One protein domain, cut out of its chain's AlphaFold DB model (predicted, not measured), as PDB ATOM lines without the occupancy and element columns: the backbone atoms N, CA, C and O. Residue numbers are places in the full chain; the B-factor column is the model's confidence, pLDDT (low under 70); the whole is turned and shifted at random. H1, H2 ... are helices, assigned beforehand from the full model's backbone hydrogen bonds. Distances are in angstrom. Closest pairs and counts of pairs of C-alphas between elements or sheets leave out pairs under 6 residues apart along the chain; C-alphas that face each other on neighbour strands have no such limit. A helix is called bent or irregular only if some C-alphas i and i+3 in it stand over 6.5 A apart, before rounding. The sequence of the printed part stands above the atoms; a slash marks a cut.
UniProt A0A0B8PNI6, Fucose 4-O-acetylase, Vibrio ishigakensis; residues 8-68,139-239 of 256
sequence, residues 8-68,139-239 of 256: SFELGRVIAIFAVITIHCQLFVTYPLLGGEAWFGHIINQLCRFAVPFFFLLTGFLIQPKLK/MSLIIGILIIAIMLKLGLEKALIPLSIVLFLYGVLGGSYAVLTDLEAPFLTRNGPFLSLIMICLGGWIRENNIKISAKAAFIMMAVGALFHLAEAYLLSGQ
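AT A GLANCE: This is residues 8 to 68 and 139 to 239 of the 256 residues of the protein "Fucose 4-O-acetylase" of Vibrio ishigakensis (UniProt A0A0B8PNI6). Helix H7 runs through a crossed cluster, with H3, H4 and H5 packed round it. H2 carries on from H3 nearly end to end as an arm, H1 crosses where the two join, and the long helix H8 crosses H2 on another side, away from the cluster. The printed part has 162 residues with eight named helices, H1 to H8 in order, and no named strand; the class is all helix. It is compact, with a radius of gyration of the C-alphas of 17.2 A, and spans 56 by 40 by 27 A.

HOW THE PARTS SIT: H1, residues 8 to 24, forms a helical hairpin with H2, residues 39 to 48; they touch at a steep tilt of 41 degrees, the closest C-alphas being those of Ala 19 and Cys 48, 4.6 A apart. With residues 13 to 20 alone, H1 touches H3, residues 51 to 68, closest at the C-alphas of Ala 16 and Ala 51, 4.3 A apart. H2 and H3 meet only through their link. H3 touches H7, residues 193 to 208, at a steep tilt of 54 degrees, closest at the C-alphas of Gly 60 and Ile 200, 4.0 A apart. H7 touches H4, residues 139 to 153, closest at the C-alphas of Gly 144 and Leu 197, 4.8 A apart, and H5, residues 157 to 173, closest at those of Phe 168 and Phe 194, 4.5 A apart. H4 and H5 form a helical hairpin. H6, residues 178 to 181, is close to H5 but not clearly touching. H8, residues 215 to 237, touches H2 with residues 226 to 230 alone, closest at the C-alphas of Leu 47 and Ala 226, 7.1 A apart; H8 and H5 are apart. In H1, H2, H4 and H8 every O i to N i+4 pair is within hydrogen-bond range; in H3 12 of 14 are, in H5 11 of 13 and in H7 11 of 12, while H6 is too short for such a pair.

IN THESE COORDINATES: H1 begins at C-alpha 8 (118.066, 153.211, 156.487) and is 24.6 A long. H3 is 25.6 A long and irregular, with C-alphas 62 and 65 7.4 A apart; H5, 25.2 A, is only just irregular, with C-alphas 158 and 161 6.8 A apart. H8, 32.5 A, ends at C-alpha 237 (92.567, 129.888, 160.311).

THE WHOLE: The C-alphas of Gly 35 and Gly 155 are farthest apart, 56.1 A. Residues 69 to 138 are not printed, and C-alphas 68 and 139 are 21.6 A apart across the cut. The links H1 to H2 and H6 to H7 are long. No printed residue is under pLDDT 70.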
ATOM      1  N   SER A   8     119.215 154.067 156.812       78.12
ATOM      2  CA  SER A   8     118.066 153.211 156.487       78.12
ATOM      3  C   SER A   8     118.081 151.869 157.226       78.12
ATOM      4  O   SER A   8     117.021 151.384 157.612       78.12
ATOM      5  N   PHE A   9     119.256 151.286 157.489       84.38
ATOM      6  CA  PHE A   9     119.361 150.055 158.279       84.38
ATOM      7  C   PHE A   9     119.032 150.306 159.747       84.38
ATOM      8  O   PHE A   9     118.350 149.490 160.363       84.38
ATOM      9  N   GLU A  10     119.471 151.434 160.303       86.25
ATOM     10  CA  GLU A  10     119.156 151.790 161.690       86.25
ATOM     11  C   GLU A  10     117.659 152.080 161.858       86.25
ATOM     12  O   GLU A  10     117.050 151.574 162.796       86.25
ATOM     13  N   LEU A  11     117.035 152.800 160.915       87.06
ATOM     14  CA  LEU A  11     115.587 153.020 160.924       87.06
ATOM     15  C   LEU A  11     114.814 151.694 160.871       87.06
ATOM     16  O   LEU A  11     113.915 151.480 161.681       87.06
ATOM     17  N   GLY A  12     115.198 150.777 159.975       87.00
ATOM     18  CA  GLY A  12     114.584 149.448 159.895       87.00
ATOM     19  C   GLY A  12     114.688 148.670 161.211       87.00
ATOM     20  O   GLY A  12     113.702 148.100 161.669       87.00
ATOM     21  N   ARG A  13     115.850 148.715 161.880       89.62
ATOM     22  CA  ARG A  13     116.041 148.098 163.205       89.62
ATOM     23  C   ARG A  13     115.133 148.708 164.263       89.62
ATOM     24  O   ARG A  13     114.562 147.962 165.047       89.62
ATOM     25  N   VAL A  14     114.990 150.032 164.289       92.44
ATOM     26  CA  VAL A  14     114.113 150.715 165.252       92.44
ATOM     27  C   VAL A  14     112.662 150.270 165.065       92.44
ATOM     28  O   VAL A  14     112.023 149.872 166.037       92.44
ATOM     29  N   ILE A  15     112.162 150.251 163.826       92.00
ATOM     30  CA  ILE A  15     110.796 149.787 163.531       92.00
ATOM     31  C   ILE A  15     110.632 148.313 163.939       92.00
ATOM     32  O   ILE A  15     109.653 147.960 164.596       92.00
ATOM     33  N   ALA A  16     111.609 147.459 163.621       92.94
ATOM     34  CA  ALA A  16     111.598 146.051 164.010       92.94
ATOM     35  C   ALA A  16     111.595 145.862 165.542       92.94
ATOM     36  O   ALA A  16     110.864 145.017 166.050       92.94
ATOM     37  N   ILE A  17     112.342 146.672 166.300       93.06
ATOM     38  CA  ILE A  17     112.329 146.637 167.773       93.06
ATOM     39  C   ILE A  17     110.936 146.983 168.312       93.06
ATOM     40  O   ILE A  17     110.430 146.271 169.177       93.06
ATOM     41  N   PHE A  18     110.281 148.023 167.786       93.88
ATOM     42  CA  PHE A  18     108.913 148.356 168.197       93.88
ATOM     43  C   PHE A  18     107.920 147.230 167.892       93.88
ATOM     44  O   PHE A  18     107.034 146.956 168.701       93.88
ATOM     45  N   ALA A  19     108.087 146.534 166.769       93.69
ATOM     46  CA  ALA A  19     107.272 145.373 166.433       93.69
ATOM     47  C   ALA A  19     107.496 144.193 167.404       93.69
ATOM     48  O   ALA A  19     106.526 143.581 167.851       93.69
ATOM     49  N   VAL A  20     108.744 143.926 167.808       92.88
ATOM     50  CA  VAL A  20     109.073 142.936 168.856       92.88
ATOM     51  C   VAL A  20     108.396 143.308 170.178       92.88
ATOM     52  O   VAL A  20     107.697 142.483 170.763       92.88
ATOM     53  N   ILE A  21     108.536 144.563 170.618       92.31
ATOM     54  CA  ILE A  21     107.894 145.068 171.842       92.31
ATOM     55  C   ILE A  21     106.373 144.892 171.767       92.31
ATOM     56  O   ILE A  21     105.767 144.405 172.713       92.31
ATOM     57  N   THR A  22     105.760 145.224 170.630       92.38
ATOM     58  CA  THR A  22     104.307 145.121 170.425       92.38
ATOM     59  C   THR A  22     103.795 143.699 170.662       92.38
ATOM     60  O   THR A  22     102.799 143.516 171.362       92.38
ATOM     61  N   ILE A  23     104.493 142.686 170.133       90.44
ATOM     62  CA  ILE A  23     104.111 141.277 170.307       90.44
ATOM     63  C   ILE A  23     104.328 140.817 171.754       90.44
ATOM     64  O   ILE A  23     103.445 140.184 172.330       90.44
ATOM     65  N   HIS A  24     105.478 141.130 172.357       89.25
ATOM     66  CA  HIS A  24     105.829 140.619 173.689       89.25
ATOM     67  C   HIS A  24     105.102 141.321 174.832       89.25
ATOM     68  O   HIS A  24     104.783 140.683 175.830       89.25
ATOM     69  N   CYS A  25     104.776 142.603 174.675       88.94
ATOM     70  CA  CYS A  25     103.911 143.325 175.605       88.94
ATOM     71  C   CYS A  25     102.421 143.036 175.371       88.94
ATOM     72  O   CYS A  25     101.588 143.643 176.038       88.94
ATOM     73  N   GLN A  26     102.089 142.137 174.433       87.00
ATOM     74  CA  GLN A  26     100.718 141.739 174.109       87.00
ATOM     75  C   GLN A  26      99.804 142.947 173.854       87.00
ATOM     76  O   GLN A  26      98.656 142.996 174.298       87.00
ATOM     77  N   LEU A  27     100.309 143.953 173.138       87.12
ATOM     78  CA  LEU A  27      99.515 145.144 172.857       87.12
ATOM     79  C   LEU A  27      98.319 144.770 171.972       87.12
ATOM     80  O   LEU A  27      98.455 144.017 171.009       87.12
ATOM     81  N   PHE A  28      97.146 145.320 172.300       87.12
ATOM     82  CA  PHE A  28      95.895 145.159 171.544       87.12
ATOM     83  C   PHE A  28      95.314 143.735 171.487       87.12
ATOM     84  O   PHE A  28      94.386 143.492 170.720       87.12
ATOM     85  N   VAL A  29      95.806 142.783 172.293       82.56
ATOM     86  CA  VAL A  29      95.296 141.394 172.260       82.56
ATOM     87  C   VAL A  29      93.890 141.232 172.846       82.56
ATOM     88  O   VAL A  29      93.255 140.214 172.589       82.56
ATOM     89  N   THR A  30      93.412 142.206 173.625       83.69
ATOM     90  CA  THR A  30      92.088 142.197 174.276       83.69
ATOM     91  C   THR A  30      91.099 143.191 173.675       83.69
ATOM     92  O   THR A  30      89.907 142.913 173.668       83.69
ATOM     93  N   TYR A  31      91.558 144.339 173.168       83.06
ATOM     94  CA  TYR A  31      90.707 145.384 172.586       83.06
ATOM     95  C   TYR A  31      91.444 146.135 171.461       83.06
ATOM     96  O   TYR A  31      92.672 146.247 171.518       83.06
ATOM     97  N   PRO A  32      90.721 146.717 170.479       87.31
ATOM     98  CA  PRO A  32      89.261 146.715 170.322       87.31
ATOM     99  C   PRO A  32      88.710 145.376 169.809       87.31
ATOM    100  O   PRO A  32      89.391 144.653 169.081       87.31
ATOM    101  N   LEU A  33      87.459 145.078 170.171       90.06
ATOM    102  CA  LEU A  33      86.734 143.892 169.710       90.06
ATOM    103  C   LEU A  33      85.895 144.219 168.470       90.06
ATOM    104  O   LEU A  33      85.163 145.207 168.440       90.06
ATOM    105  N   LEU A  34      85.975 143.356 167.465       86.12
ATOM    106  CA  LEU A  34      85.181 143.370 166.239       86.12
ATOM    107  C   LEU A  34      84.462 142.026 166.143       86.12
ATOM    108  O   LEU A  34      85.100 140.992 165.974       86.12
ATOM    109  N   GLY A  35      83.136 142.033 166.298       84.69
ATOM    110  CA  GLY A  35      82.346 140.796 166.302       84.69
ATOM    111  C   GLY A  35      82.664 139.855 167.471       84.69
ATOM    112  O   GLY A  35      82.537 138.649 167.319       84.69
ATOM    113  N   GLY A  36      83.105 140.396 168.614       87.25
ATOM    114  CA  GLY A  36      83.504 139.616 169.794       87.25
ATOM    115  C   GLY A  36      84.978 139.202 169.821       87.25
ATOM    116  O   GLY A  36      85.448 138.769 170.865       87.25
ATOM    117  N   GLU A  37      85.719 139.416 168.730       86.69
ATOM    118  CA  GLU A  37      87.118 138.996 168.588       86.69
ATOM    119  C   GLU A  37      88.075 140.184 168.433       86.69
ATOM    120  O   GLU A  37      87.746 141.205 167.824       86.69
ATOM    121  N   ALA A  38      89.304 140.052 168.937       91.56
ATOM    122  CA  ALA A  38      90.326 141.103 168.889       91.56
ATOM    123  C   ALA A  38      91.085 141.136 167.542       91.56
ATOM    124  O   ALA A  38      92.319 141.157 167.503       91.56
ATOM    125  N   TRP A  39      90.354 141.165 166.419       92.00
ATOM    126  CA  TRP A  39      90.915 141.106 165.058       92.00
ATOM    127  C   TRP A  39      91.981 142.166 164.777       92.00
ATOM    128  O   TRP A  39      92.972 141.880 164.105       92.00
ATOM    129  N   PHE A  40      91.818 143.374 165.325       91.69
ATOM    130  CA  PHE A  40      92.828 144.424 165.208       91.69
ATOM    131  C   PHE A  40      94.172 143.970 165.800       91.69
ATOM    132  O   PHE A  40      95.200 144.038 165.129       91.69
ATOM    133  N   GLY A  41      94.157 143.421 167.017       91.94
ATOM    134  CA  GLY A  41      95.347 142.863 167.654       91.94
ATOM    135  C   GLY A  41      95.914 141.655 166.915       91.94
ATOM    136  O   GLY A  41      97.129 141.507 166.828       91.94
ATOM    137  N   HIS A  42      95.061 140.803 166.341       92.75
ATOM    138  CA  HIS A  42      95.492 139.632 165.570       92.75
ATOM    139  C   HIS A  42      96.277 140.029 164.316       92.75
ATOM    140  O   HIS A  42      97.371 139.515 164.078       92.75
ATOM    141  N   ILE A  43      95.755 140.988 163.547       94.31
ATOM    142  CA  ILE A  43      96.411 141.507 162.343       94.31
ATOM    143  C   ILE A  43      97.715 142.215 162.712       94.31
ATOM    144  O   ILE A  43      98.744 141.944 162.097       94.31
ATOM    145  N   ILE A  44      97.707 143.070 163.743       93.44
ATOM    146  CA  ILE A  44      98.923 143.744 164.218       93.44
ATOM    147  C   ILE A  44      99.974 142.727 164.669       93.44
ATOM    148  O   ILE A  44     101.138 142.864 164.303       93.44
ATOM    149  N   ASN A  45      99.579 141.670 165.385       93.19
ATOM    150  CA  ASN A  45     100.491 140.599 165.777       93.19
ATOM    151  C   ASN A  45     101.177 139.976 164.551       93.19
ATOM    152  O   ASN A  45     102.405 139.926 164.505       93.19
ATOM    153  N   GLN A  46     100.408 139.584 163.528       94.19
ATOM    154  CA  GLN A  46     100.963 139.002 162.302       94.19
ATOM    155  C   GLN A  46     101.836 139.988 161.514       94.19
ATOM    156  O   GLN A  46     102.908 139.618 161.029       94.19
ATOM    157  N   LEU A  47     101.442 141.261 161.454       93.81
ATOM    158  CA  LEU A  47     102.237 142.304 160.815       93.81
ATOM    159  C   LEU A  47     103.557 142.568 161.554       93.81
ATOM    160  O   LEU A  47     104.579 142.805 160.919       93.81
ATOM    161  N   CYS A  48     103.581 142.471 162.882       94.12
ATOM    162  CA  CYS A  48     104.787 142.683 163.681       94.12
ATOM    163  C   CYS A  48     105.787 141.516 163.609       94.12
ATOM    164  O   CYS A  48     106.974 141.713 163.886       94.12
ATOM    165  N   ARG A  49     105.369 140.318 163.173       92.56
ATOM    166  CA  ARG A  49     106.253 139.137 163.059       92.56
ATOM    167  C   ARG A  49     107.385 139.316 162.038       92.56
ATOM    168  O   ARG A  49     108.254 138.455 161.932       92.56
ATOM    169  N   PHE A  50     107.419 140.445 161.323       93.31
ATOM    170  CA  PHE A  50     108.500 140.829 160.411       93.31
ATOM    171  C   PHE A  50     109.843 141.105 161.011       93.31
ATOM    172  O   PHE A  50     110.856 140.854 160.355       93.31
ATOM    173  N   ALA A  51     109.850 141.540 162.259       93.75
ATOM    174  CA  ALA A  51     111.072 141.948 162.906       93.75
ATOM    175  C   ALA A  51     112.127 140.836 162.912       93.75
ATOM    176  O   ALA A  51     113.281 141.077 162.567       93.75
ATOM    177  N   VAL A  52     111.734 139.607 163.254       94.12
ATOM    178  CA  VAL A  52     112.677 138.494 163.407       94.12
ATOM    179  C   VAL A  52     113.327 138.085 162.071       94.12
ATOM    180  O   VAL A  52     114.558 138.120 161.989       94.12
ATOM    181  N   PRO A  53     112.572 137.777 160.995       95.19
ATOM    182  CA  PRO A  53     113.150 137.552 159.668       95.19
ATOM    183  C   PRO A  53     114.008 138.710 159.156       95.19
ATOM    184  O   PRO A  53     115.067 138.466 158.582       95.19
ATOM    185  N   PHE A  54     113.594 139.956 159.408       95.31
ATOM    186  CA  PHE A  54     114.374 141.135 159.044       95.31
ATOM    187  C   PHE A  54     115.742 141.150 159.742       95.31
ATOM    188  O   PHE A  54     116.761 141.397 159.096       95.31
ATOM    189  N   PHE A  55     115.810 140.833 161.040       96.00
ATOM    190  CA  PHE A  55     117.092 140.749 161.742       96.00
ATOM    191  C   PHE A  55     117.983 139.614 161.222       96.00
ATOM    192  O   PHE A  55     119.198 139.807 161.110       96.00
ATOM    193  N   PHE A  56     117.408 138.464 160.856       97.75
ATOM    194  CA  PHE A  56     118.154 137.375 160.219       97.75
ATOM    195  C   PHE A  56     118.728 137.796 158.860       97.75
ATOM    196  O   PHE A  56     119.928 137.637 158.623       97.75
ATOM    197  N   LEU A  57     117.900 138.404 158.006       97.00
ATOM    198  CA  LEU A  57     118.299 138.921 156.697       97.00
ATOM    199  C   LEU A  57     119.399 139.975 156.827       97.00
ATOM    200  O   LEU A  57     120.446 139.881 156.183       97.00
ATOM    201  N   LEU A  58     119.215 140.948 157.717       96.12
ATOM    202  CA  LEU A  58     120.198 141.997 157.949       96.12
ATOM    203  C   LEU A  58     121.512 141.436 158.498       96.12
ATOM    204  O   LEU A  58     122.588 141.905 158.124       96.12
ATOM    205  N   THR A  59     121.446 140.424 159.365       97.25
ATOM    206  CA  THR A  59     122.648 139.752 159.863       97.25
ATOM    207  C   THR A  59     123.404 139.081 158.729       97.25
ATOM    208  O   THR A  59     124.601 139.334 158.587       97.25
ATOM    209  N   GLY A  60     122.712 138.311 157.886       97.31
ATOM    210  CA  GLY A  60     123.293 137.691 156.699       97.31
ATOM    211  C   GLY A  60     123.965 138.704 155.780       97.31
ATOM    212  O   GLY A  60     125.131 138.544 155.431       97.31
ATOM    213  N   PHE A  61     123.279 139.809 155.483       96.56
ATOM    214  CA  PHE A  61     123.814 140.883 154.646       96.56
ATOM    215  C   PHE A  61     125.105 141.494 155.209       96.56
ATOM    216  O   PHE A  61     126.059 141.742 154.471       96.56
ATOM    217  N   LEU A  62     125.150 141.754 156.518       95.88
ATOM    218  CA  LEU A  62     126.280 142.438 157.150       95.88
ATOM    219  C   LEU A  62     127.482 141.521 157.393       95.88
ATOM    220  O   LEU A  62     128.624 141.977 157.300       95.88
ATOM    221  N   ILE A  63     127.245 140.254 157.736       97.12
ATOM    222  CA  ILE A  63     128.312 139.319 158.109       97.12
ATOM    223  C   ILE A  63     128.942 138.621 156.894       97.12
ATOM    224  O   ILE A  63     130.092 138.189 156.983       97.12
ATOM    225  N   GLN A  64     128.236 138.549 155.755       96.88
ATOM    226  CA  GLN A  64     128.647 137.763 154.581       96.88
ATOM    227  C   GLN A  64     130.096 138.005 154.120       96.88
ATOM    228  O   GLN A  64     130.804 137.011 153.949       96.88
ATOM    229  N   PRO A  65     130.614 139.248 154.005       96.31
ATOM    230  CA  PRO A  65     131.980 139.455 153.522       96.31
ATOM    231  C   PRO A  65     133.035 138.861 154.462       96.31
ATOM    232  O   PRO A  65     134.064 138.360 154.016       96.31
ATOM    233  N   LYS A  66     132.767 138.890 155.775       97.38
ATOM    234  CA  LYS A  66     133.654 138.317 156.794       97.38
ATOM    235  C   LYS A  66     133.547 136.794 156.822       97.38
ATOM    236  O   LYS A  66     134.572 136.122 156.874       97.38
ATOM    237  N   LEU A  67     132.327 136.254 156.711       96.31
ATOM    238  CA  LEU A  67     132.107 134.808 156.629       96.31
ATOM    239  C   LEU A  67     132.776 134.189 155.400       96.31
ATOM    240  O   LEU A  67     133.288 133.086 155.503       96.31
ATOM    241  N   LYS A  68     132.807 134.876 154.255       95.62
ATOM    242  CA  LYS A  68     133.514 134.386 153.061       95.62
ATOM    243  C   LYS A  68     135.028 134.352 153.232       95.62
ATOM    244  O   LYS A  68     135.665 133.416 152.765       95.62
ATOM    245  N   MET A 139     119.492 131.311 169.593       96.25
ATOM    246  CA  MET A 139     119.949 129.970 169.239       96.25
ATOM    247  C   MET A 139     119.745 129.690 167.747       96.25
ATOM    248  O   MET A 139     120.656 129.217 167.070       96.25
ATOM    249  N   SER A 140     118.590 130.073 167.199       96.81
ATOM    250  CA  SER A 140     118.296 129.979 165.766       96.81
ATOM    251  C   SER A 140     119.306 130.764 164.910       96.81
ATOM    252  O   SER A 140     119.741 130.272 163.863       96.81
ATOM    253  N   LEU A 141     119.749 131.940 165.375       97.81
ATOM    254  CA  LEU A 141     120.792 132.742 164.730       97.81
ATOM    255  C   LEU A 141     122.158 132.048 164.761       97.81
ATOM    256  O   LEU A 141     122.826 131.961 163.729       97.81
ATOM    257  N   ILE A 142     122.563 131.553 165.935       98.12
ATOM    258  CA  ILE A 142     123.832 130.838 166.123       98.12
ATOM    259  C   ILE A 142     123.883 129.624 165.195       98.12
ATOM    260  O   ILE A 142     124.832 129.484 164.426       98.12
ATOM    261  N   ILE A 143     122.847 128.781 165.218       98.06
ATOM    262  CA  ILE A 143     122.777 127.574 164.389       98.06
ATOM    263  C   ILE A 143     122.857 127.943 162.901       98.06
ATOM    264  O   ILE A 143     123.648 127.345 162.173       98.06
ATOM    265  N   GLY A 144     122.107 128.955 162.448       98.19
ATOM    266  CA  GLY A 144     122.139 129.401 161.052       98.19
ATOM    267  C   GLY A 144     123.532 129.855 160.597       98.19
ATOM    268  O   GLY A 144     124.007 129.436 159.541       98.19
ATOM    269  N   ILE A 145     124.228 130.656 161.410       98.50
ATOM    270  CA  ILE A 145     125.588 131.127 161.099       98.50
ATOM    271  C   ILE A 145     126.598 129.976 161.114       98.50
ATOM    272  O   ILE A 145     127.459 129.917 160.235       98.50
ATOM    273  N   LEU A 146     126.495 129.056 162.077       98.50
ATOM    274  CA  LEU A 146     127.371 127.887 162.153       98.50
ATOM    275  C   LEU A 146     127.189 126.966 160.943       98.50
ATOM    276  O   LEU A 146     128.189 126.548 160.366       98.50
ATOM    277  N   ILE A 147     125.948 126.709 160.507       98.50
ATOM    278  CA  ILE A 147     125.674 125.941 159.282       98.50
ATOM    279  C   ILE A 147     126.354 126.607 158.083       98.50
ATOM    280  O   ILE A 147     127.106 125.945 157.370       98.50
ATOM    281  N   ILE A 148     126.160 127.917 157.890       98.44
ATOM    282  CA  ILE A 148     126.793 128.653 156.785       98.44
ATOM    283  C   ILE A 148     128.314 128.531 156.851       98.44
ATOM    284  O   ILE A 148     128.947 128.179 155.859       98.44
ATOM    285  N   ALA A 149     128.911 128.776 158.016       98.44
ATOM    286  CA  ALA A 149     130.355 128.728 158.190       98.44
ATOM    287  C   ALA A 149     130.944 127.336 157.919       98.44
ATOM    288  O   ALA A 149     131.976 127.228 157.255       98.44
ATOM    289  N   ILE A 150     130.279 126.277 158.389       98.50
ATOM    290  CA  ILE A 150     130.674 124.887 158.136       98.50
ATOM    291  C   ILE A 150     130.576 124.579 156.640       98.50
ATOM    292  O   ILE A 150     131.536 124.077 156.062       98.50
ATOM    293  N   MET A 151     129.467 124.925 155.981       98.19
ATOM    294  CA  MET A 151     129.310 124.659 154.547       98.19
ATOM    295  C   MET A 151     130.319 125.432 153.697       98.19
ATOM    296  O   MET A 151     130.879 124.858 152.764       98.19
ATOM    297  N   LEU A 152     130.617 126.688 154.040       97.69
ATOM    298  CA  LEU A 152     131.681 127.461 153.392       97.69
ATOM    299  C   LEU A 152     133.053 126.808 153.600       97.69
ATOM    300  O   LEU A 152     133.814 126.667 152.645       97.69
ATOM    301  N   LYS A 153     133.360 126.347 154.820       97.69
ATOM    302  CA  LYS A 153     134.620 125.654 155.128       97.69
ATOM    303  C   LYS A 153     134.776 124.342 154.354       97.69
ATOM    304  O   LYS A 153     135.893 124.001 153.974       97.69
ATOM    305  N   LEU A 154     133.673 123.631 154.121       97.81
ATOM    306  CA  LEU A 154     133.624 122.395 153.338       97.81
ATOM    307  C   LEU A 154     133.577 122.635 151.815       97.81
ATOM    308  O   LEU A 154     133.557 121.672 151.056       97.81
ATOM    309  N   GLY A 155     133.530 123.891 151.350       96.69
ATOM    310  CA  GLY A 155     133.395 124.218 149.924       96.69
ATOM    311  C   GLY A 155     132.009 123.912 149.335       96.69
ATOM    312  O   GLY A 155     131.840 123.907 148.118       96.69
ATOM    313  N   LEU A 156     131.000 123.683 150.181       97.19
ATOM    314  CA  LEU A 156     129.629 123.310 149.809       97.19
ATOM    315  C   LEU A 156     128.696 124.518 149.673       97.19
ATOM    316  O   LEU A 156     127.486 124.412 149.862       97.19
ATOM    317  N   GLU A 157     129.236 125.682 149.333       94.62
ATOM    318  CA  GLU A 157     128.465 126.922 149.266       94.62
ATOM    319  C   GLU A 157     127.245 126.823 148.340       94.62
ATOM    320  O   GLU A 157     126.154 127.268 148.688       94.62
ATOM    321  N   LYS A 158     127.399 126.169 147.183       94.31
ATOM    322  CA  LYS A 158     126.313 125.987 146.207       94.31
ATOM    323  C   LYS A 158     125.117 125.210 146.772       94.31
ATOM    324  O   LYS A 158     124.013 125.349 146.255       94.31
ATOM    325  N   ALA A 159     125.322 124.412 147.821       96.75
ATOM    326  CA  ALA A 159     124.267 123.649 148.479       96.75
ATOM    327  C   ALA A 159     123.526 124.446 149.573       96.75
ATOM    328  O   ALA A 159     122.474 123.995 150.018       96.75
ATOM    329  N   LEU A 160     124.008 125.636 149.971       96.25
ATOM    330  CA  LEU A 160     123.381 126.438 151.031       96.25
ATOM    331  C   LEU A 160     121.960 126.876 150.683       96.25
ATOM    332  O   LEU A 160     121.058 126.712 151.499       96.25
ATOM    333  N   ILE A 161     121.748 127.407 149.476       94.88
ATOM    334  CA  ILE A 161     120.418 127.854 149.045       94.88
ATOM    335  C   ILE A 161     119.435 126.671 148.982       94.88
ATOM    336  O   ILE A 161     118.412 126.756 149.665       94.88
ATOM    337  N   PRO A 162     119.733 125.552 148.282       97.50
ATOM    338  CA  PRO A 162     118.877 124.365 148.310       97.50
ATOM    339  C   PRO A 162     118.569 123.862 149.723       97.50
ATOM    340  O   PRO A 162     117.404 123.634 150.042       97.50
ATOM    341  N   LEU A 163     119.582 123.750 150.590       98.00
ATOM    342  CA  LEU A 163     119.393 123.325 151.978       98.00
ATOM    343  C   LEU A 163     118.461 124.278 152.736       98.00
ATOM    344  O   LEU A 163     117.556 123.827 153.433       98.00
ATOM    345  N   SER A 164     118.657 125.588 152.580       97.88
ATOM    346  CA  SER A 164     117.831 126.599 153.237       97.88
ATOM    347  C   SER A 164     116.366 126.527 152.805       97.88
ATOM    348  O   SER A 164     115.482 126.666 153.644       97.88
ATOM    349  N   ILE A 165     116.108 126.234 151.526       97.69
ATOM    350  CA  ILE A 165     114.756 126.076 150.985       97.69
ATOM    351  C   ILE A 165     114.116 124.814 151.556       97.69
ATOM    352  O   ILE A 165     113.006 124.886 152.067       97.69
ATOM    353  N   VAL A 166     114.813 123.674 151.528       98.00
ATOM    354  CA  VAL A 166     114.293 122.407 152.072       98.00
ATOM    355  C   VAL A 166     113.955 122.539 153.557       98.00
ATOM    356  O   VAL A 166     112.870 122.142 153.976       98.00
ATOM    357  N   LEU A 167     114.848 123.142 154.347       97.88
ATOM    358  CA  LEU A 167     114.604 123.376 155.770       97.88
ATOM    359  C   LEU A 167     113.445 124.351 155.997       97.88
ATOM    360  O   LEU A 167     112.607 124.102 156.859       97.88
ATOM    361  N   PHE A 168     113.349 125.426 155.216       98.06
ATOM    362  CA  PHE A 168     112.225 126.355 155.303       98.06
ATOM    363  C   PHE A 168     110.889 125.677 154.981       98.06
ATOM    364  O   PHE A 168     109.942 125.818 155.752       98.06
ATOM    365  N   LEU A 169     110.821 124.896 153.896       97.56
ATOM    366  CA  LEU A 169     109.623 124.142 153.518       97.56
ATOM    367  C   LEU A 169     109.212 123.173 154.628       97.56
ATOM    368  O   LEU A 169     108.060 123.192 155.045       97.56
ATOM    369  N   TYR A 170     110.155 122.386 155.154       97.50
ATOM    370  CA  TYR A 170     109.893 121.517 156.303       97.50
ATOM    371  C   TYR A 170     109.364 122.315 157.502       97.50
ATOM    372  O   TYR A 170     108.384 121.916 158.125       97.50
ATOM    373  N   GLY A 171     109.967 123.469 157.799       96.81
ATOM    374  CA  GLY A 171     109.563 124.303 158.924       96.81
ATOM    375  C   GLY A 171     108.150 124.871 158.795       96.81
ATOM    376  O   GLY A 171     107.420 124.907 159.783       96.81
ATOM    377  N   VAL A 172     107.747 125.280 157.588       96.81
ATOM    378  CA  VAL A 172     106.376 125.736 157.322       96.81
ATOM    379  C   VAL A 172     105.400 124.563 157.428       96.81
ATOM    380  O   VAL A 172     104.404 124.674 158.142       96.81
ATOM    381  N   LEU A 173     105.714 123.432 156.783       97.00
ATOM    382  CA  LEU A 173     104.859 122.240 156.721       97.00
ATOM    383  C   LEU A 173     104.627 121.587 158.087       97.00
ATOM    384  O   LEU A 173     103.501 121.189 158.360       97.00
ATOM    385  N   GLY A 174     105.657 121.494 158.932       95.25
ATOM    386  CA  GLY A 174     105.562 120.930 160.286       95.25
ATOM    387  C   GLY A 174     105.219 121.954 161.374       95.25
ATOM    388  O   GLY A 174     105.142 121.601 162.545       95.25
ATOM    389  N   GLY A 175     105.073 123.230 161.006       95.12
ATOM    390  CA  GLY A 175     104.679 124.320 161.899       95.12
ATOM    391  C   GLY A 175     103.274 124.808 161.575       95.12
ATOM    392  O   GLY A 175     102.288 124.143 161.869       95.12
ATOM    393  N   SER A 176     103.179 125.973 160.934       95.19
ATOM    394  CA  SER A 176     101.903 126.626 160.603       95.19
ATOM    395  C   SER A 176     100.961 125.762 159.751       95.19
ATOM    396  O   SER A 176      99.745 125.877 159.867       95.19
ATOM    397  N   TYR A 177     101.510 124.882 158.908       96.44
ATOM    398  CA  TYR A 177     100.739 123.981 158.044       96.44
ATOM    399  C   TYR A 177     100.506 122.592 158.644       96.44
ATOM    400  O   TYR A 177      99.901 121.760 157.971       96.44
ATOM    401  N   ALA A 178     100.918 122.333 159.890       94.56
ATOM    402  CA  ALA A 178     100.728 121.027 160.526       94.56
ATOM    403  C   ALA A 178      99.249 120.599 160.550       94.56
ATOM    404  O   ALA A 178      98.956 119.421 160.398       94.56
ATOM    405  N   VAL A 179      98.320 121.562 160.626       93.75
ATOM    406  CA  VAL A 179      96.865 121.324 160.554       93.75
ATOM    407  C   VAL A 179      96.392 120.719 159.220       93.75
ATOM    408  O   VAL A 179      95.300 120.170 159.145       93.75
ATOM    409  N   LEU A 180      97.188 120.849 158.154       95.06
ATOM    410  CA  LEU A 180      96.887 120.325 156.817       95.06
ATOM    411  C   LEU A 180      97.744 119.119 156.435       95.06
ATOM    412  O   LEU A 180      97.365 118.355 155.551       95.06
ATOM    413  N   THR A 181      98.939 119.009 157.006       94.38
ATOM    414  CA  THR A 181      99.938 118.010 156.614       94.38
ATOM    415  C   THR A 181      99.994 116.827 157.568       94.38
ATOM    416  O   THR A 181     100.599 115.818 157.210       94.38
ATOM    417  N   ASP A 182      99.447 116.980 158.779       90.12
ATOM    418  CA  ASP A 182      99.622 116.068 159.912       90.12
ATOM    419  C   ASP A 182     101.107 115.749 160.198       90.12
ATOM    420  O   ASP A 182     101.454 114.715 160.771       90.12
ATOM    421  N   LEU A 183     102.021 116.634 159.776       93.12
ATOM    422  CA  LEU A 183     103.453 116.449 159.960       93.12
ATOM    423  C   LEU A 183     103.841 116.818 161.392       93.12
ATOM    424  O   LEU A 183     104.047 117.989 161.714       93.12
ATOM    425  N   GLU A 184     104.001 115.808 162.241       87.38
ATOM    426  CA  GLU A 184     104.475 115.993 163.611       87.38
ATOM    427  C   GLU A 184     105.967 116.360 163.635       87.38
ATOM    428  O   GLU A 184     106.858 115.525 163.444       87.38
ATOM    429  N   ALA A 185     106.260 117.638 163.877       90.25
ATOM    430  CA  ALA A 185     107.622 118.083 164.135       90.25
ATOM    431  C   ALA A 185     108.038 117.731 165.580       90.25
ATOM    432  O   ALA A 185     107.284 117.984 166.521       90.25
ATOM    433  N   PRO A 186     109.263 117.216 165.806       88.69
ATOM    434  CA  PRO A 186     109.721 116.809 167.141       88.69
ATOM    435  C   PRO A 186     109.936 117.985 168.112       88.69
ATOM    436  O   PRO A 186     110.160 117.790 169.306       88.69
ATOM    437  N   PHE A 187     109.925 119.212 167.598       90.75
ATOM    438  CA  PHE A 187     110.023 120.465 168.337       90.75
ATOM    439  C   PHE A 187     109.404 121.584 167.490       90.75
ATOM    440  O   PHE A 187     109.128 121.399 166.304       90.75
ATOM    441  N   LEU A 188     109.190 122.759 168.084       91.94
ATOM    442  CA  LEU A 188     108.607 123.895 167.377       91.94
ATOM    443  C   LEU A 188     109.526 124.312 166.231       91.94
ATOM    444  O   LEU A 188     110.684 124.666 166.446       91.94
ATOM    445  N   THR A 189     109.004 124.348 165.010       94.38
ATOM    446  CA  THR A 189     109.800 124.640 163.809       94.38
ATOM    447  C   THR A 189     110.280 126.090 163.714       94.38
ATOM    448  O   THR A 189     111.075 126.428 162.841       94.38
ATOM    449  N   ARG A 190     109.871 126.980 164.624       91.06
ATOM    450  CA  ARG A 190     110.552 128.276 164.802       91.06
ATOM    451  C   ARG A 190     111.916 128.135 165.482       91.06
ATOM    452  O   ARG A 190     112.831 128.909 165.204       91.06
ATOM    453  N   ASN A 191     112.077 127.123 166.330       90.62
ATOM    454  CA  ASN A 191     113.254 126.897 167.152       90.62
ATOM    455  C   ASN A 191     114.282 126.124 166.332       90.62
ATOM    456  O   ASN A 191     114.406 124.921 166.461       90.62
ATOM    457  N   GLY A 192     115.000 126.770 165.422       90.06
ATOM    458  CA  GLY A 192     115.974 126.059 164.594       90.06
ATOM    459  C   GLY A 192     116.381 126.833 163.351       90.06
ATOM    460  O   GLY A 192     116.058 128.016 163.228       90.06
ATOM    461  N   PRO A 193     117.091 126.187 162.413       96.12
ATOM    462  CA  PRO A 193     117.589 126.847 161.213       96.12
ATOM    463  C   PRO A 193     116.517 127.075 160.140       96.12
ATOM    464  O   PRO A 193     116.821 127.668 159.115       96.12
ATOM    465  N   PHE A 194     115.286 126.600 160.332       96.94
ATOM    466  CA  PHE A 194     114.280 126.539 159.270       96.94
ATOM    467  C   PHE A 194     113.938 127.917 158.690       96.94
ATOM    468  O   PHE A 194     114.004 128.117 157.480       96.94
ATOM    469  N   LEU A 195     113.657 128.893 159.555       96.81
ATOM    470  CA  LEU A 195     113.444 130.279 159.144       96.81
ATOM    471  C   LEU A 195     114.753 131.072 159.067       96.81
ATOM    472  O   LEU A 195     114.939 131.880 158.157       96.81
ATOM    473  N   SER A 196     115.664 130.879 160.024       97.50
ATOM    474  CA  SER A 196     116.869 131.704 160.100       97.50
ATOM    475  C   SER A 196     117.818 131.455 158.939       97.50
ATOM    476  O   SER A 196     118.323 132.420 158.372       97.50
ATOM    477  N   LEU A 197     118.037 130.201 158.535       98.12
ATOM    478  CA  LEU A 197     119.007 129.876 157.495       98.12
ATOM    479  C   LEU A 197     118.612 130.504 156.163       98.12
ATOM    480  O   LEU A 197     119.447 131.167 155.553       98.12
ATOM    481  N   ILE A 198     117.348 130.371 155.741       97.81
ATOM    482  CA  ILE A 198     116.884 130.977 154.484       97.81
ATOM    483  C   ILE A 198     117.028 132.498 154.514       97.81
ATOM    484  O   ILE A 198     117.550 133.075 153.566       97.81
ATOM    485  N   MET A 199     116.679 133.154 155.622       97.94
ATOM    486  CA  MET A 199     116.779 134.611 155.733       97.94
ATOM    487  C   MET A 199     118.231 135.094 155.752       97.94
ATOM    488  O   MET A 199     118.574 136.034 155.035       97.94
ATOM    489  N   ILE A 200     119.110 134.438 156.515       98.38
ATOM    490  CA  ILE A 200     120.539 134.774 156.563       98.38
ATOM    491  C   ILE A 200     121.179 134.528 155.186       98.38
ATOM    492  O   ILE A 200     121.939 135.372 154.704       98.38
ATOM    493  N   CYS A 201     120.847 133.418 154.518       97.69
ATOM    494  CA  CYS A 201     121.315 133.124 153.165       97.69
ATOM    495  C   CYS A 201     120.825 134.164 152.148       97.69
ATOM    496  O   CYS A 201     121.633 134.630 151.349       97.69
ATOM    497  N   LEU A 202     119.555 134.582 152.199       96.62
ATOM    498  CA  LEU A 202     119.015 135.643 151.338       96.62
ATOM    499  C   LEU A 202     119.753 136.966 151.553       96.62
ATOM    500  O   LEU A 202     120.195 137.590 150.589       96.62
ATOM    501  N   GLY A 203     119.964 137.366 152.809       96.56
ATOM    502  CA  GLY A 203     120.742 138.559 153.139       96.56
ATOM    503  C   GLY A 203     122.167 138.504 152.588       96.56
ATOM    504  O   GLY A 203     122.643 139.462 151.974       96.56
ATOM    505  N   GLY A 204     122.838 137.363 152.760       96.62
ATOM    506  CA  GLY A 204     124.174 137.136 152.215       96.62
ATOM    507  C   GLY A 204     124.203 137.160 150.686       96.62
ATOM    508  O   GLY A 204     125.078 137.794 150.099       96.62
ATOM    509  N   TRP A 205     123.212 136.553 150.036       95.56
ATOM    510  CA  TRP A 205     123.081 136.526 148.581       95.56
ATOM    511  C   TRP A 205     122.849 137.922 147.989       95.56
ATOM    512  O   TRP A 205     123.490 138.282 146.998       95.56
ATOM    513  N   ILE A 206     122.013 138.744 148.636       95.06
ATOM    514  CA  ILE A 206     121.809 140.162 148.292       95.06
ATOM    515  C   ILE A 206     123.135 140.924 148.359       95.06
ATOM    516  O   ILE A 206     123.455 141.692 147.448       95.06
ATOM    517  N   ARG A 207     123.919 140.706 149.425       95.19
ATOM    518  CA  ARG A 207     125.225 141.349 149.608       95.19
ATOM    519  C   ARG A 207     126.226 140.928 148.536       95.19
ATOM    520  O   ARG A 207     126.909 141.785 147.985       95.19
ATOM    521  N   GLU A 208     126.307 139.635 148.256       94.19
ATOM    522  CA  GLU A 208     127.261 139.052 147.314       94.19
ATOM    523  C   GLU A 208     127.027 139.522 145.879       94.19
ATOM    524  O   GLU A 208     127.961 139.914 145.184       94.19
ATOM    525  N   ASN A 209     125.762 139.558 145.462       94.38
ATOM    526  CA  ASN A 209     125.374 139.937 144.105       94.38
ATOM    527  C   ASN A 209     125.136 141.445 143.953       94.38
ATOM    528  O   ASN A 209     124.709 141.894 142.892       94.38
ATOM    529  N   ASN A 210     125.406 142.238 145.000       92.75
ATOM    530  CA  ASN A 210     125.162 143.681 145.031       92.75
ATOM    531  C   ASN A 210     123.751 144.054 144.545       92.75
ATOM    532  O   ASN A 210     123.579 145.024 143.799       92.75
ATOM    533  N   ILE A 211     122.743 143.277 144.953       92.50
ATOM    534  CA  ILE A 211     121.361 143.472 144.513       92.50
ATOM    535  C   ILE A 211     120.873 144.823 145.033       92.50
ATOM    536  O   ILE A 211     120.912 145.103 146.232       92.50
ATOM    537  N   LYS A 212     120.406 145.672 144.116       89.50
ATOM    538  CA  LYS A 212     119.842 146.986 144.427       89.50
ATOM    539  C   LYS A 212     118.394 147.020 143.976       89.50
ATOM    540  O   LYS A 212     118.103 146.872 142.794       89.50
ATOM    541  N   ILE A 213     117.502 147.255 144.927       86.50
ATOM    542  CA  ILE A 213     116.073 147.429 144.683       86.50
ATOM    543  C   ILE A 213     115.738 148.888 144.988       86.50
ATOM    544  O   ILE A 213     116.216 149.453 145.972       86.50
ATOM    545  N   SER A 214     114.948 149.526 144.124       90.06
ATOM    546  CA  SER A 214     114.469 150.885 144.396       90.06
ATOM    547  C   SER A 214     113.551 150.889 145.623       90.06
ATOM    548  O   SER A 214     112.821 149.926 145.851       90.06
ATOM    549  N   ALA A 215     113.521 151.984 146.388       87.50
ATOM    550  CA  ALA A 215     112.654 152.087 147.567       87.50
ATOM    551  C   ALA A 215     111.174 151.812 147.235       87.50
ATOM    552  O   ALA A 215     110.481 151.141 147.994       87.50
ATOM    553  N   LYS A 216     110.713 152.258 146.057       91.44
ATOM    554  CA  LYS A 216     109.360 151.984 145.557       91.44
ATOM    555  C   LYS A 216     109.120 150.488 145.348       91.44
ATOM    556  O   LYS A 216     108.102 149.975 145.796       91.44
ATOM    557  N   ALA A 217     110.039 149.792 144.679       90.75
ATOM    558  CA  ALA A 217     109.906 148.357 144.447       90.75
ATOM    559  C   ALA A 217     109.969 147.562 145.761       90.75
ATOM    560  O   ALA A 217     109.136 146.687 145.966       90.75
ATOM    561  N   ALA A 218     110.873 147.920 146.679       88.62
ATOM    562  CA  ALA A 218     110.963 147.294 147.998       88.62
ATOM    563  C   ALA A 218     109.671 147.483 148.811       88.62
ATOM    564  O   ALA A 218     109.163 146.527 149.388       88.62
ATOM    565  N   PHE A 219     109.086 148.687 148.793       89.44
ATOM    566  CA  PHE A 219     107.803 148.950 149.447       89.44
ATOM    567  C   PHE A 219     106.658 148.132 148.836       89.44
ATOM    568  O   PHE A 219     105.851 147.573 149.571       89.44
ATOM    569  N   ILE A 220     106.597 148.022 147.504       92.62
ATOM    570  CA  ILE A 220     105.584 147.200 146.824       92.62
ATOM    571  C   ILE A 220     105.755 145.723 147.193       92.62
ATOM    572  O   ILE A 220     104.770 145.076 147.532       92.62
ATOM    573  N   MET A 221     106.982 145.196 147.177       91.19
ATOM    574  CA  MET A 221     107.266 143.815 147.586       91.19
ATOM    575  C   MET A 221     106.852 143.561 149.039       91.19
ATOM    576  O   MET A 221     106.186 142.567 149.318       91.19
ATOM    577  N   MET A 222     107.167 144.496 149.941       90.62
ATOM    578  CA  MET A 222     106.753 144.442 151.341       90.62
ATOM    579  C   MET A 222     105.225 144.440 151.482       90.62
ATOM    580  O   MET A 222     104.676 143.588 152.171       90.62
ATOM    581  N   ALA A 223     104.520 145.349 150.804       92.56
ATOM    582  CA  ALA A 223     103.063 145.431 150.875       92.56
ATOM    583  C   ALA A 223     102.385 144.174 150.306       92.56
ATOM    584  O   ALA A 223     101.502 143.606 150.943       92.56
ATOM    585  N   VAL A 224     102.823 143.707 149.132       93.44
ATOM    586  CA  VAL A 224     102.268 142.514 148.478       93.44
ATOM    587  C   VAL A 224     102.542 141.257 149.300       93.44
ATOM    588  O   VAL A 224     101.630 140.464 149.518       93.44
ATOM    589  N   GLY A 225     103.763 141.068 149.800       93.00
ATOM    590  CA  GLY A 225     104.063 139.892 150.611       93.00
ATOM    591  C   GLY A 225     103.404 139.941 151.997       93.00
ATOM    592  O   GLY A 225     103.003 138.893 152.489       93.00
ATOM    593  N   ALA A 226     103.186 141.124 152.590       93.38
ATOM    594  CA  ALA A 226     102.387 141.256 153.810       93.38
ATOM    595  C   ALA A 226     100.916 140.879 153.566       93.38
ATOM    596  O   ALA A 226     100.319 140.179 154.382       93.38
ATOM    597  N   LEU A 227     100.343 141.279 152.425       95.25
ATOM    598  CA  LEU A 227      98.997 140.861 152.024       95.25
ATOM    599  C   LEU A 227      98.913 139.345 151.827       95.25
ATOM    600  O   LEU A 227      97.989 138.727 152.349       95.25
ATOM    601  N   PHE A 228      99.881 138.734 151.136       95.50
ATOM    602  CA  PHE A 228      99.915 137.278 150.986       95.50
ATOM    603  C   PHE A 228     100.085 136.559 152.322       95.50
ATOM    604  O   PHE A 228      99.388 135.583 152.562       95.50
ATOM    605  N   HIS A 229     100.930 137.070 153.218       95.62
ATOM    606  CA  HIS A 229     101.106 136.517 154.563       95.62
ATOM    607  C   HIS A 229      99.805 136.547 155.367       95.62
ATOM    608  O   HIS A 229      99.440 135.553 155.987       95.62
ATOM    609  N   LEU A 230      99.080 137.670 155.351       95.94
ATOM    610  CA  LEU A 230      97.795 137.783 156.045       95.94
ATOM    611  C   LEU A 230      96.719 136.894 155.415       95.94
ATOM    612  O   LEU A 230      95.946 136.276 156.142       95.94
ATOM    613  N   ALA A 231      96.681 136.806 154.083       96.25
ATOM    614  CA  ALA A 231      95.762 135.920 153.375       96.25
ATOM    615  C   ALA A 231      96.039 134.448 153.713       96.25
ATOM    616  O   ALA A 231      95.114 133.704 154.020       96.25
ATOM    617  N   GLU A 232      97.306 134.042 153.726       96.62
ATOM    618  CA  GLU A 232      97.743 132.694 154.090       96.62
ATOM    619  C   GLU A 232      97.366 132.353 155.542       96.62
ATOM    620  O   GLU A 232      96.738 131.323 155.787       96.62
ATOM    621  N   ALA A 233      97.632 133.259 156.491       96.44
ATOM    622  CA  ALA A 233      97.222 133.101 157.890       96.44
ATOM    623  C   ALA A 233      95.696 132.972 158.044       96.44
ATOM    624  O   ALA A 233      95.213 132.164 158.837       96.44
ATOM    625  N   TYR A 234      94.929 133.760 157.284       95.81
ATOM    626  CA  TYR A 234      93.466 133.717 157.304       95.81
ATOM    627  C   TYR A 234      92.925 132.393 156.752       95.81
ATOM    628  O   TYR A 234      92.038 131.791 157.353       95.81
ATOM    629  N   LEU A 235      93.490 131.905 155.644       96.62
ATOM    630  CA  LEU A 235      93.100 130.628 155.046       96.62
ATOM    631  C   LEU A 235      93.376 129.453 155.988       96.62
ATOM    632  O   LEU A 235      92.498 128.613 156.175       96.62
ATOM    633  N   LEU A 236      94.551 129.423 156.625       96.25
ATOM    634  CA  LEU A 236      94.884 128.415 157.638       96.25
ATOM    635  C   LEU A 236      93.971 128.503 158.863       96.25
ATOM    636  O   LEU A 236      93.620 127.479 159.448       96.25
ATOM    637  N   SER A 237      93.528 129.710 159.223       94.88
ATOM    638  CA  SER A 237      92.567 129.888 160.311       94.88
ATOM    639  C   SER A 237      91.216 129.247 160.029       94.88
ATOM    640  O   SER A 237      90.654 128.618 160.925       94.88
ATOM    641  N   GLY A 238      90.756 129.275 158.778       93.38
ATOM    642  CA  GLY A 238      89.581 128.511 158.351       93.38
ATOM    643  C   GLY A 238      89.743 126.987 158.455       93.38
ATOM    644  O   GLY A 238      88.744 126.277 158.406       93.38
ATOM    645  N   GLN A 239      90.972 126.485 158.606       94.06
ATOM    646  CA  GLN A 239      91.296 125.060 158.744       94.06
ATOM    647  C   GLN A 239      91.582 124.652 160.198       94.06
ATOM    648  O   GLN A 239      91.870 123.492 160.457       94.06
TER     649      GLN A 239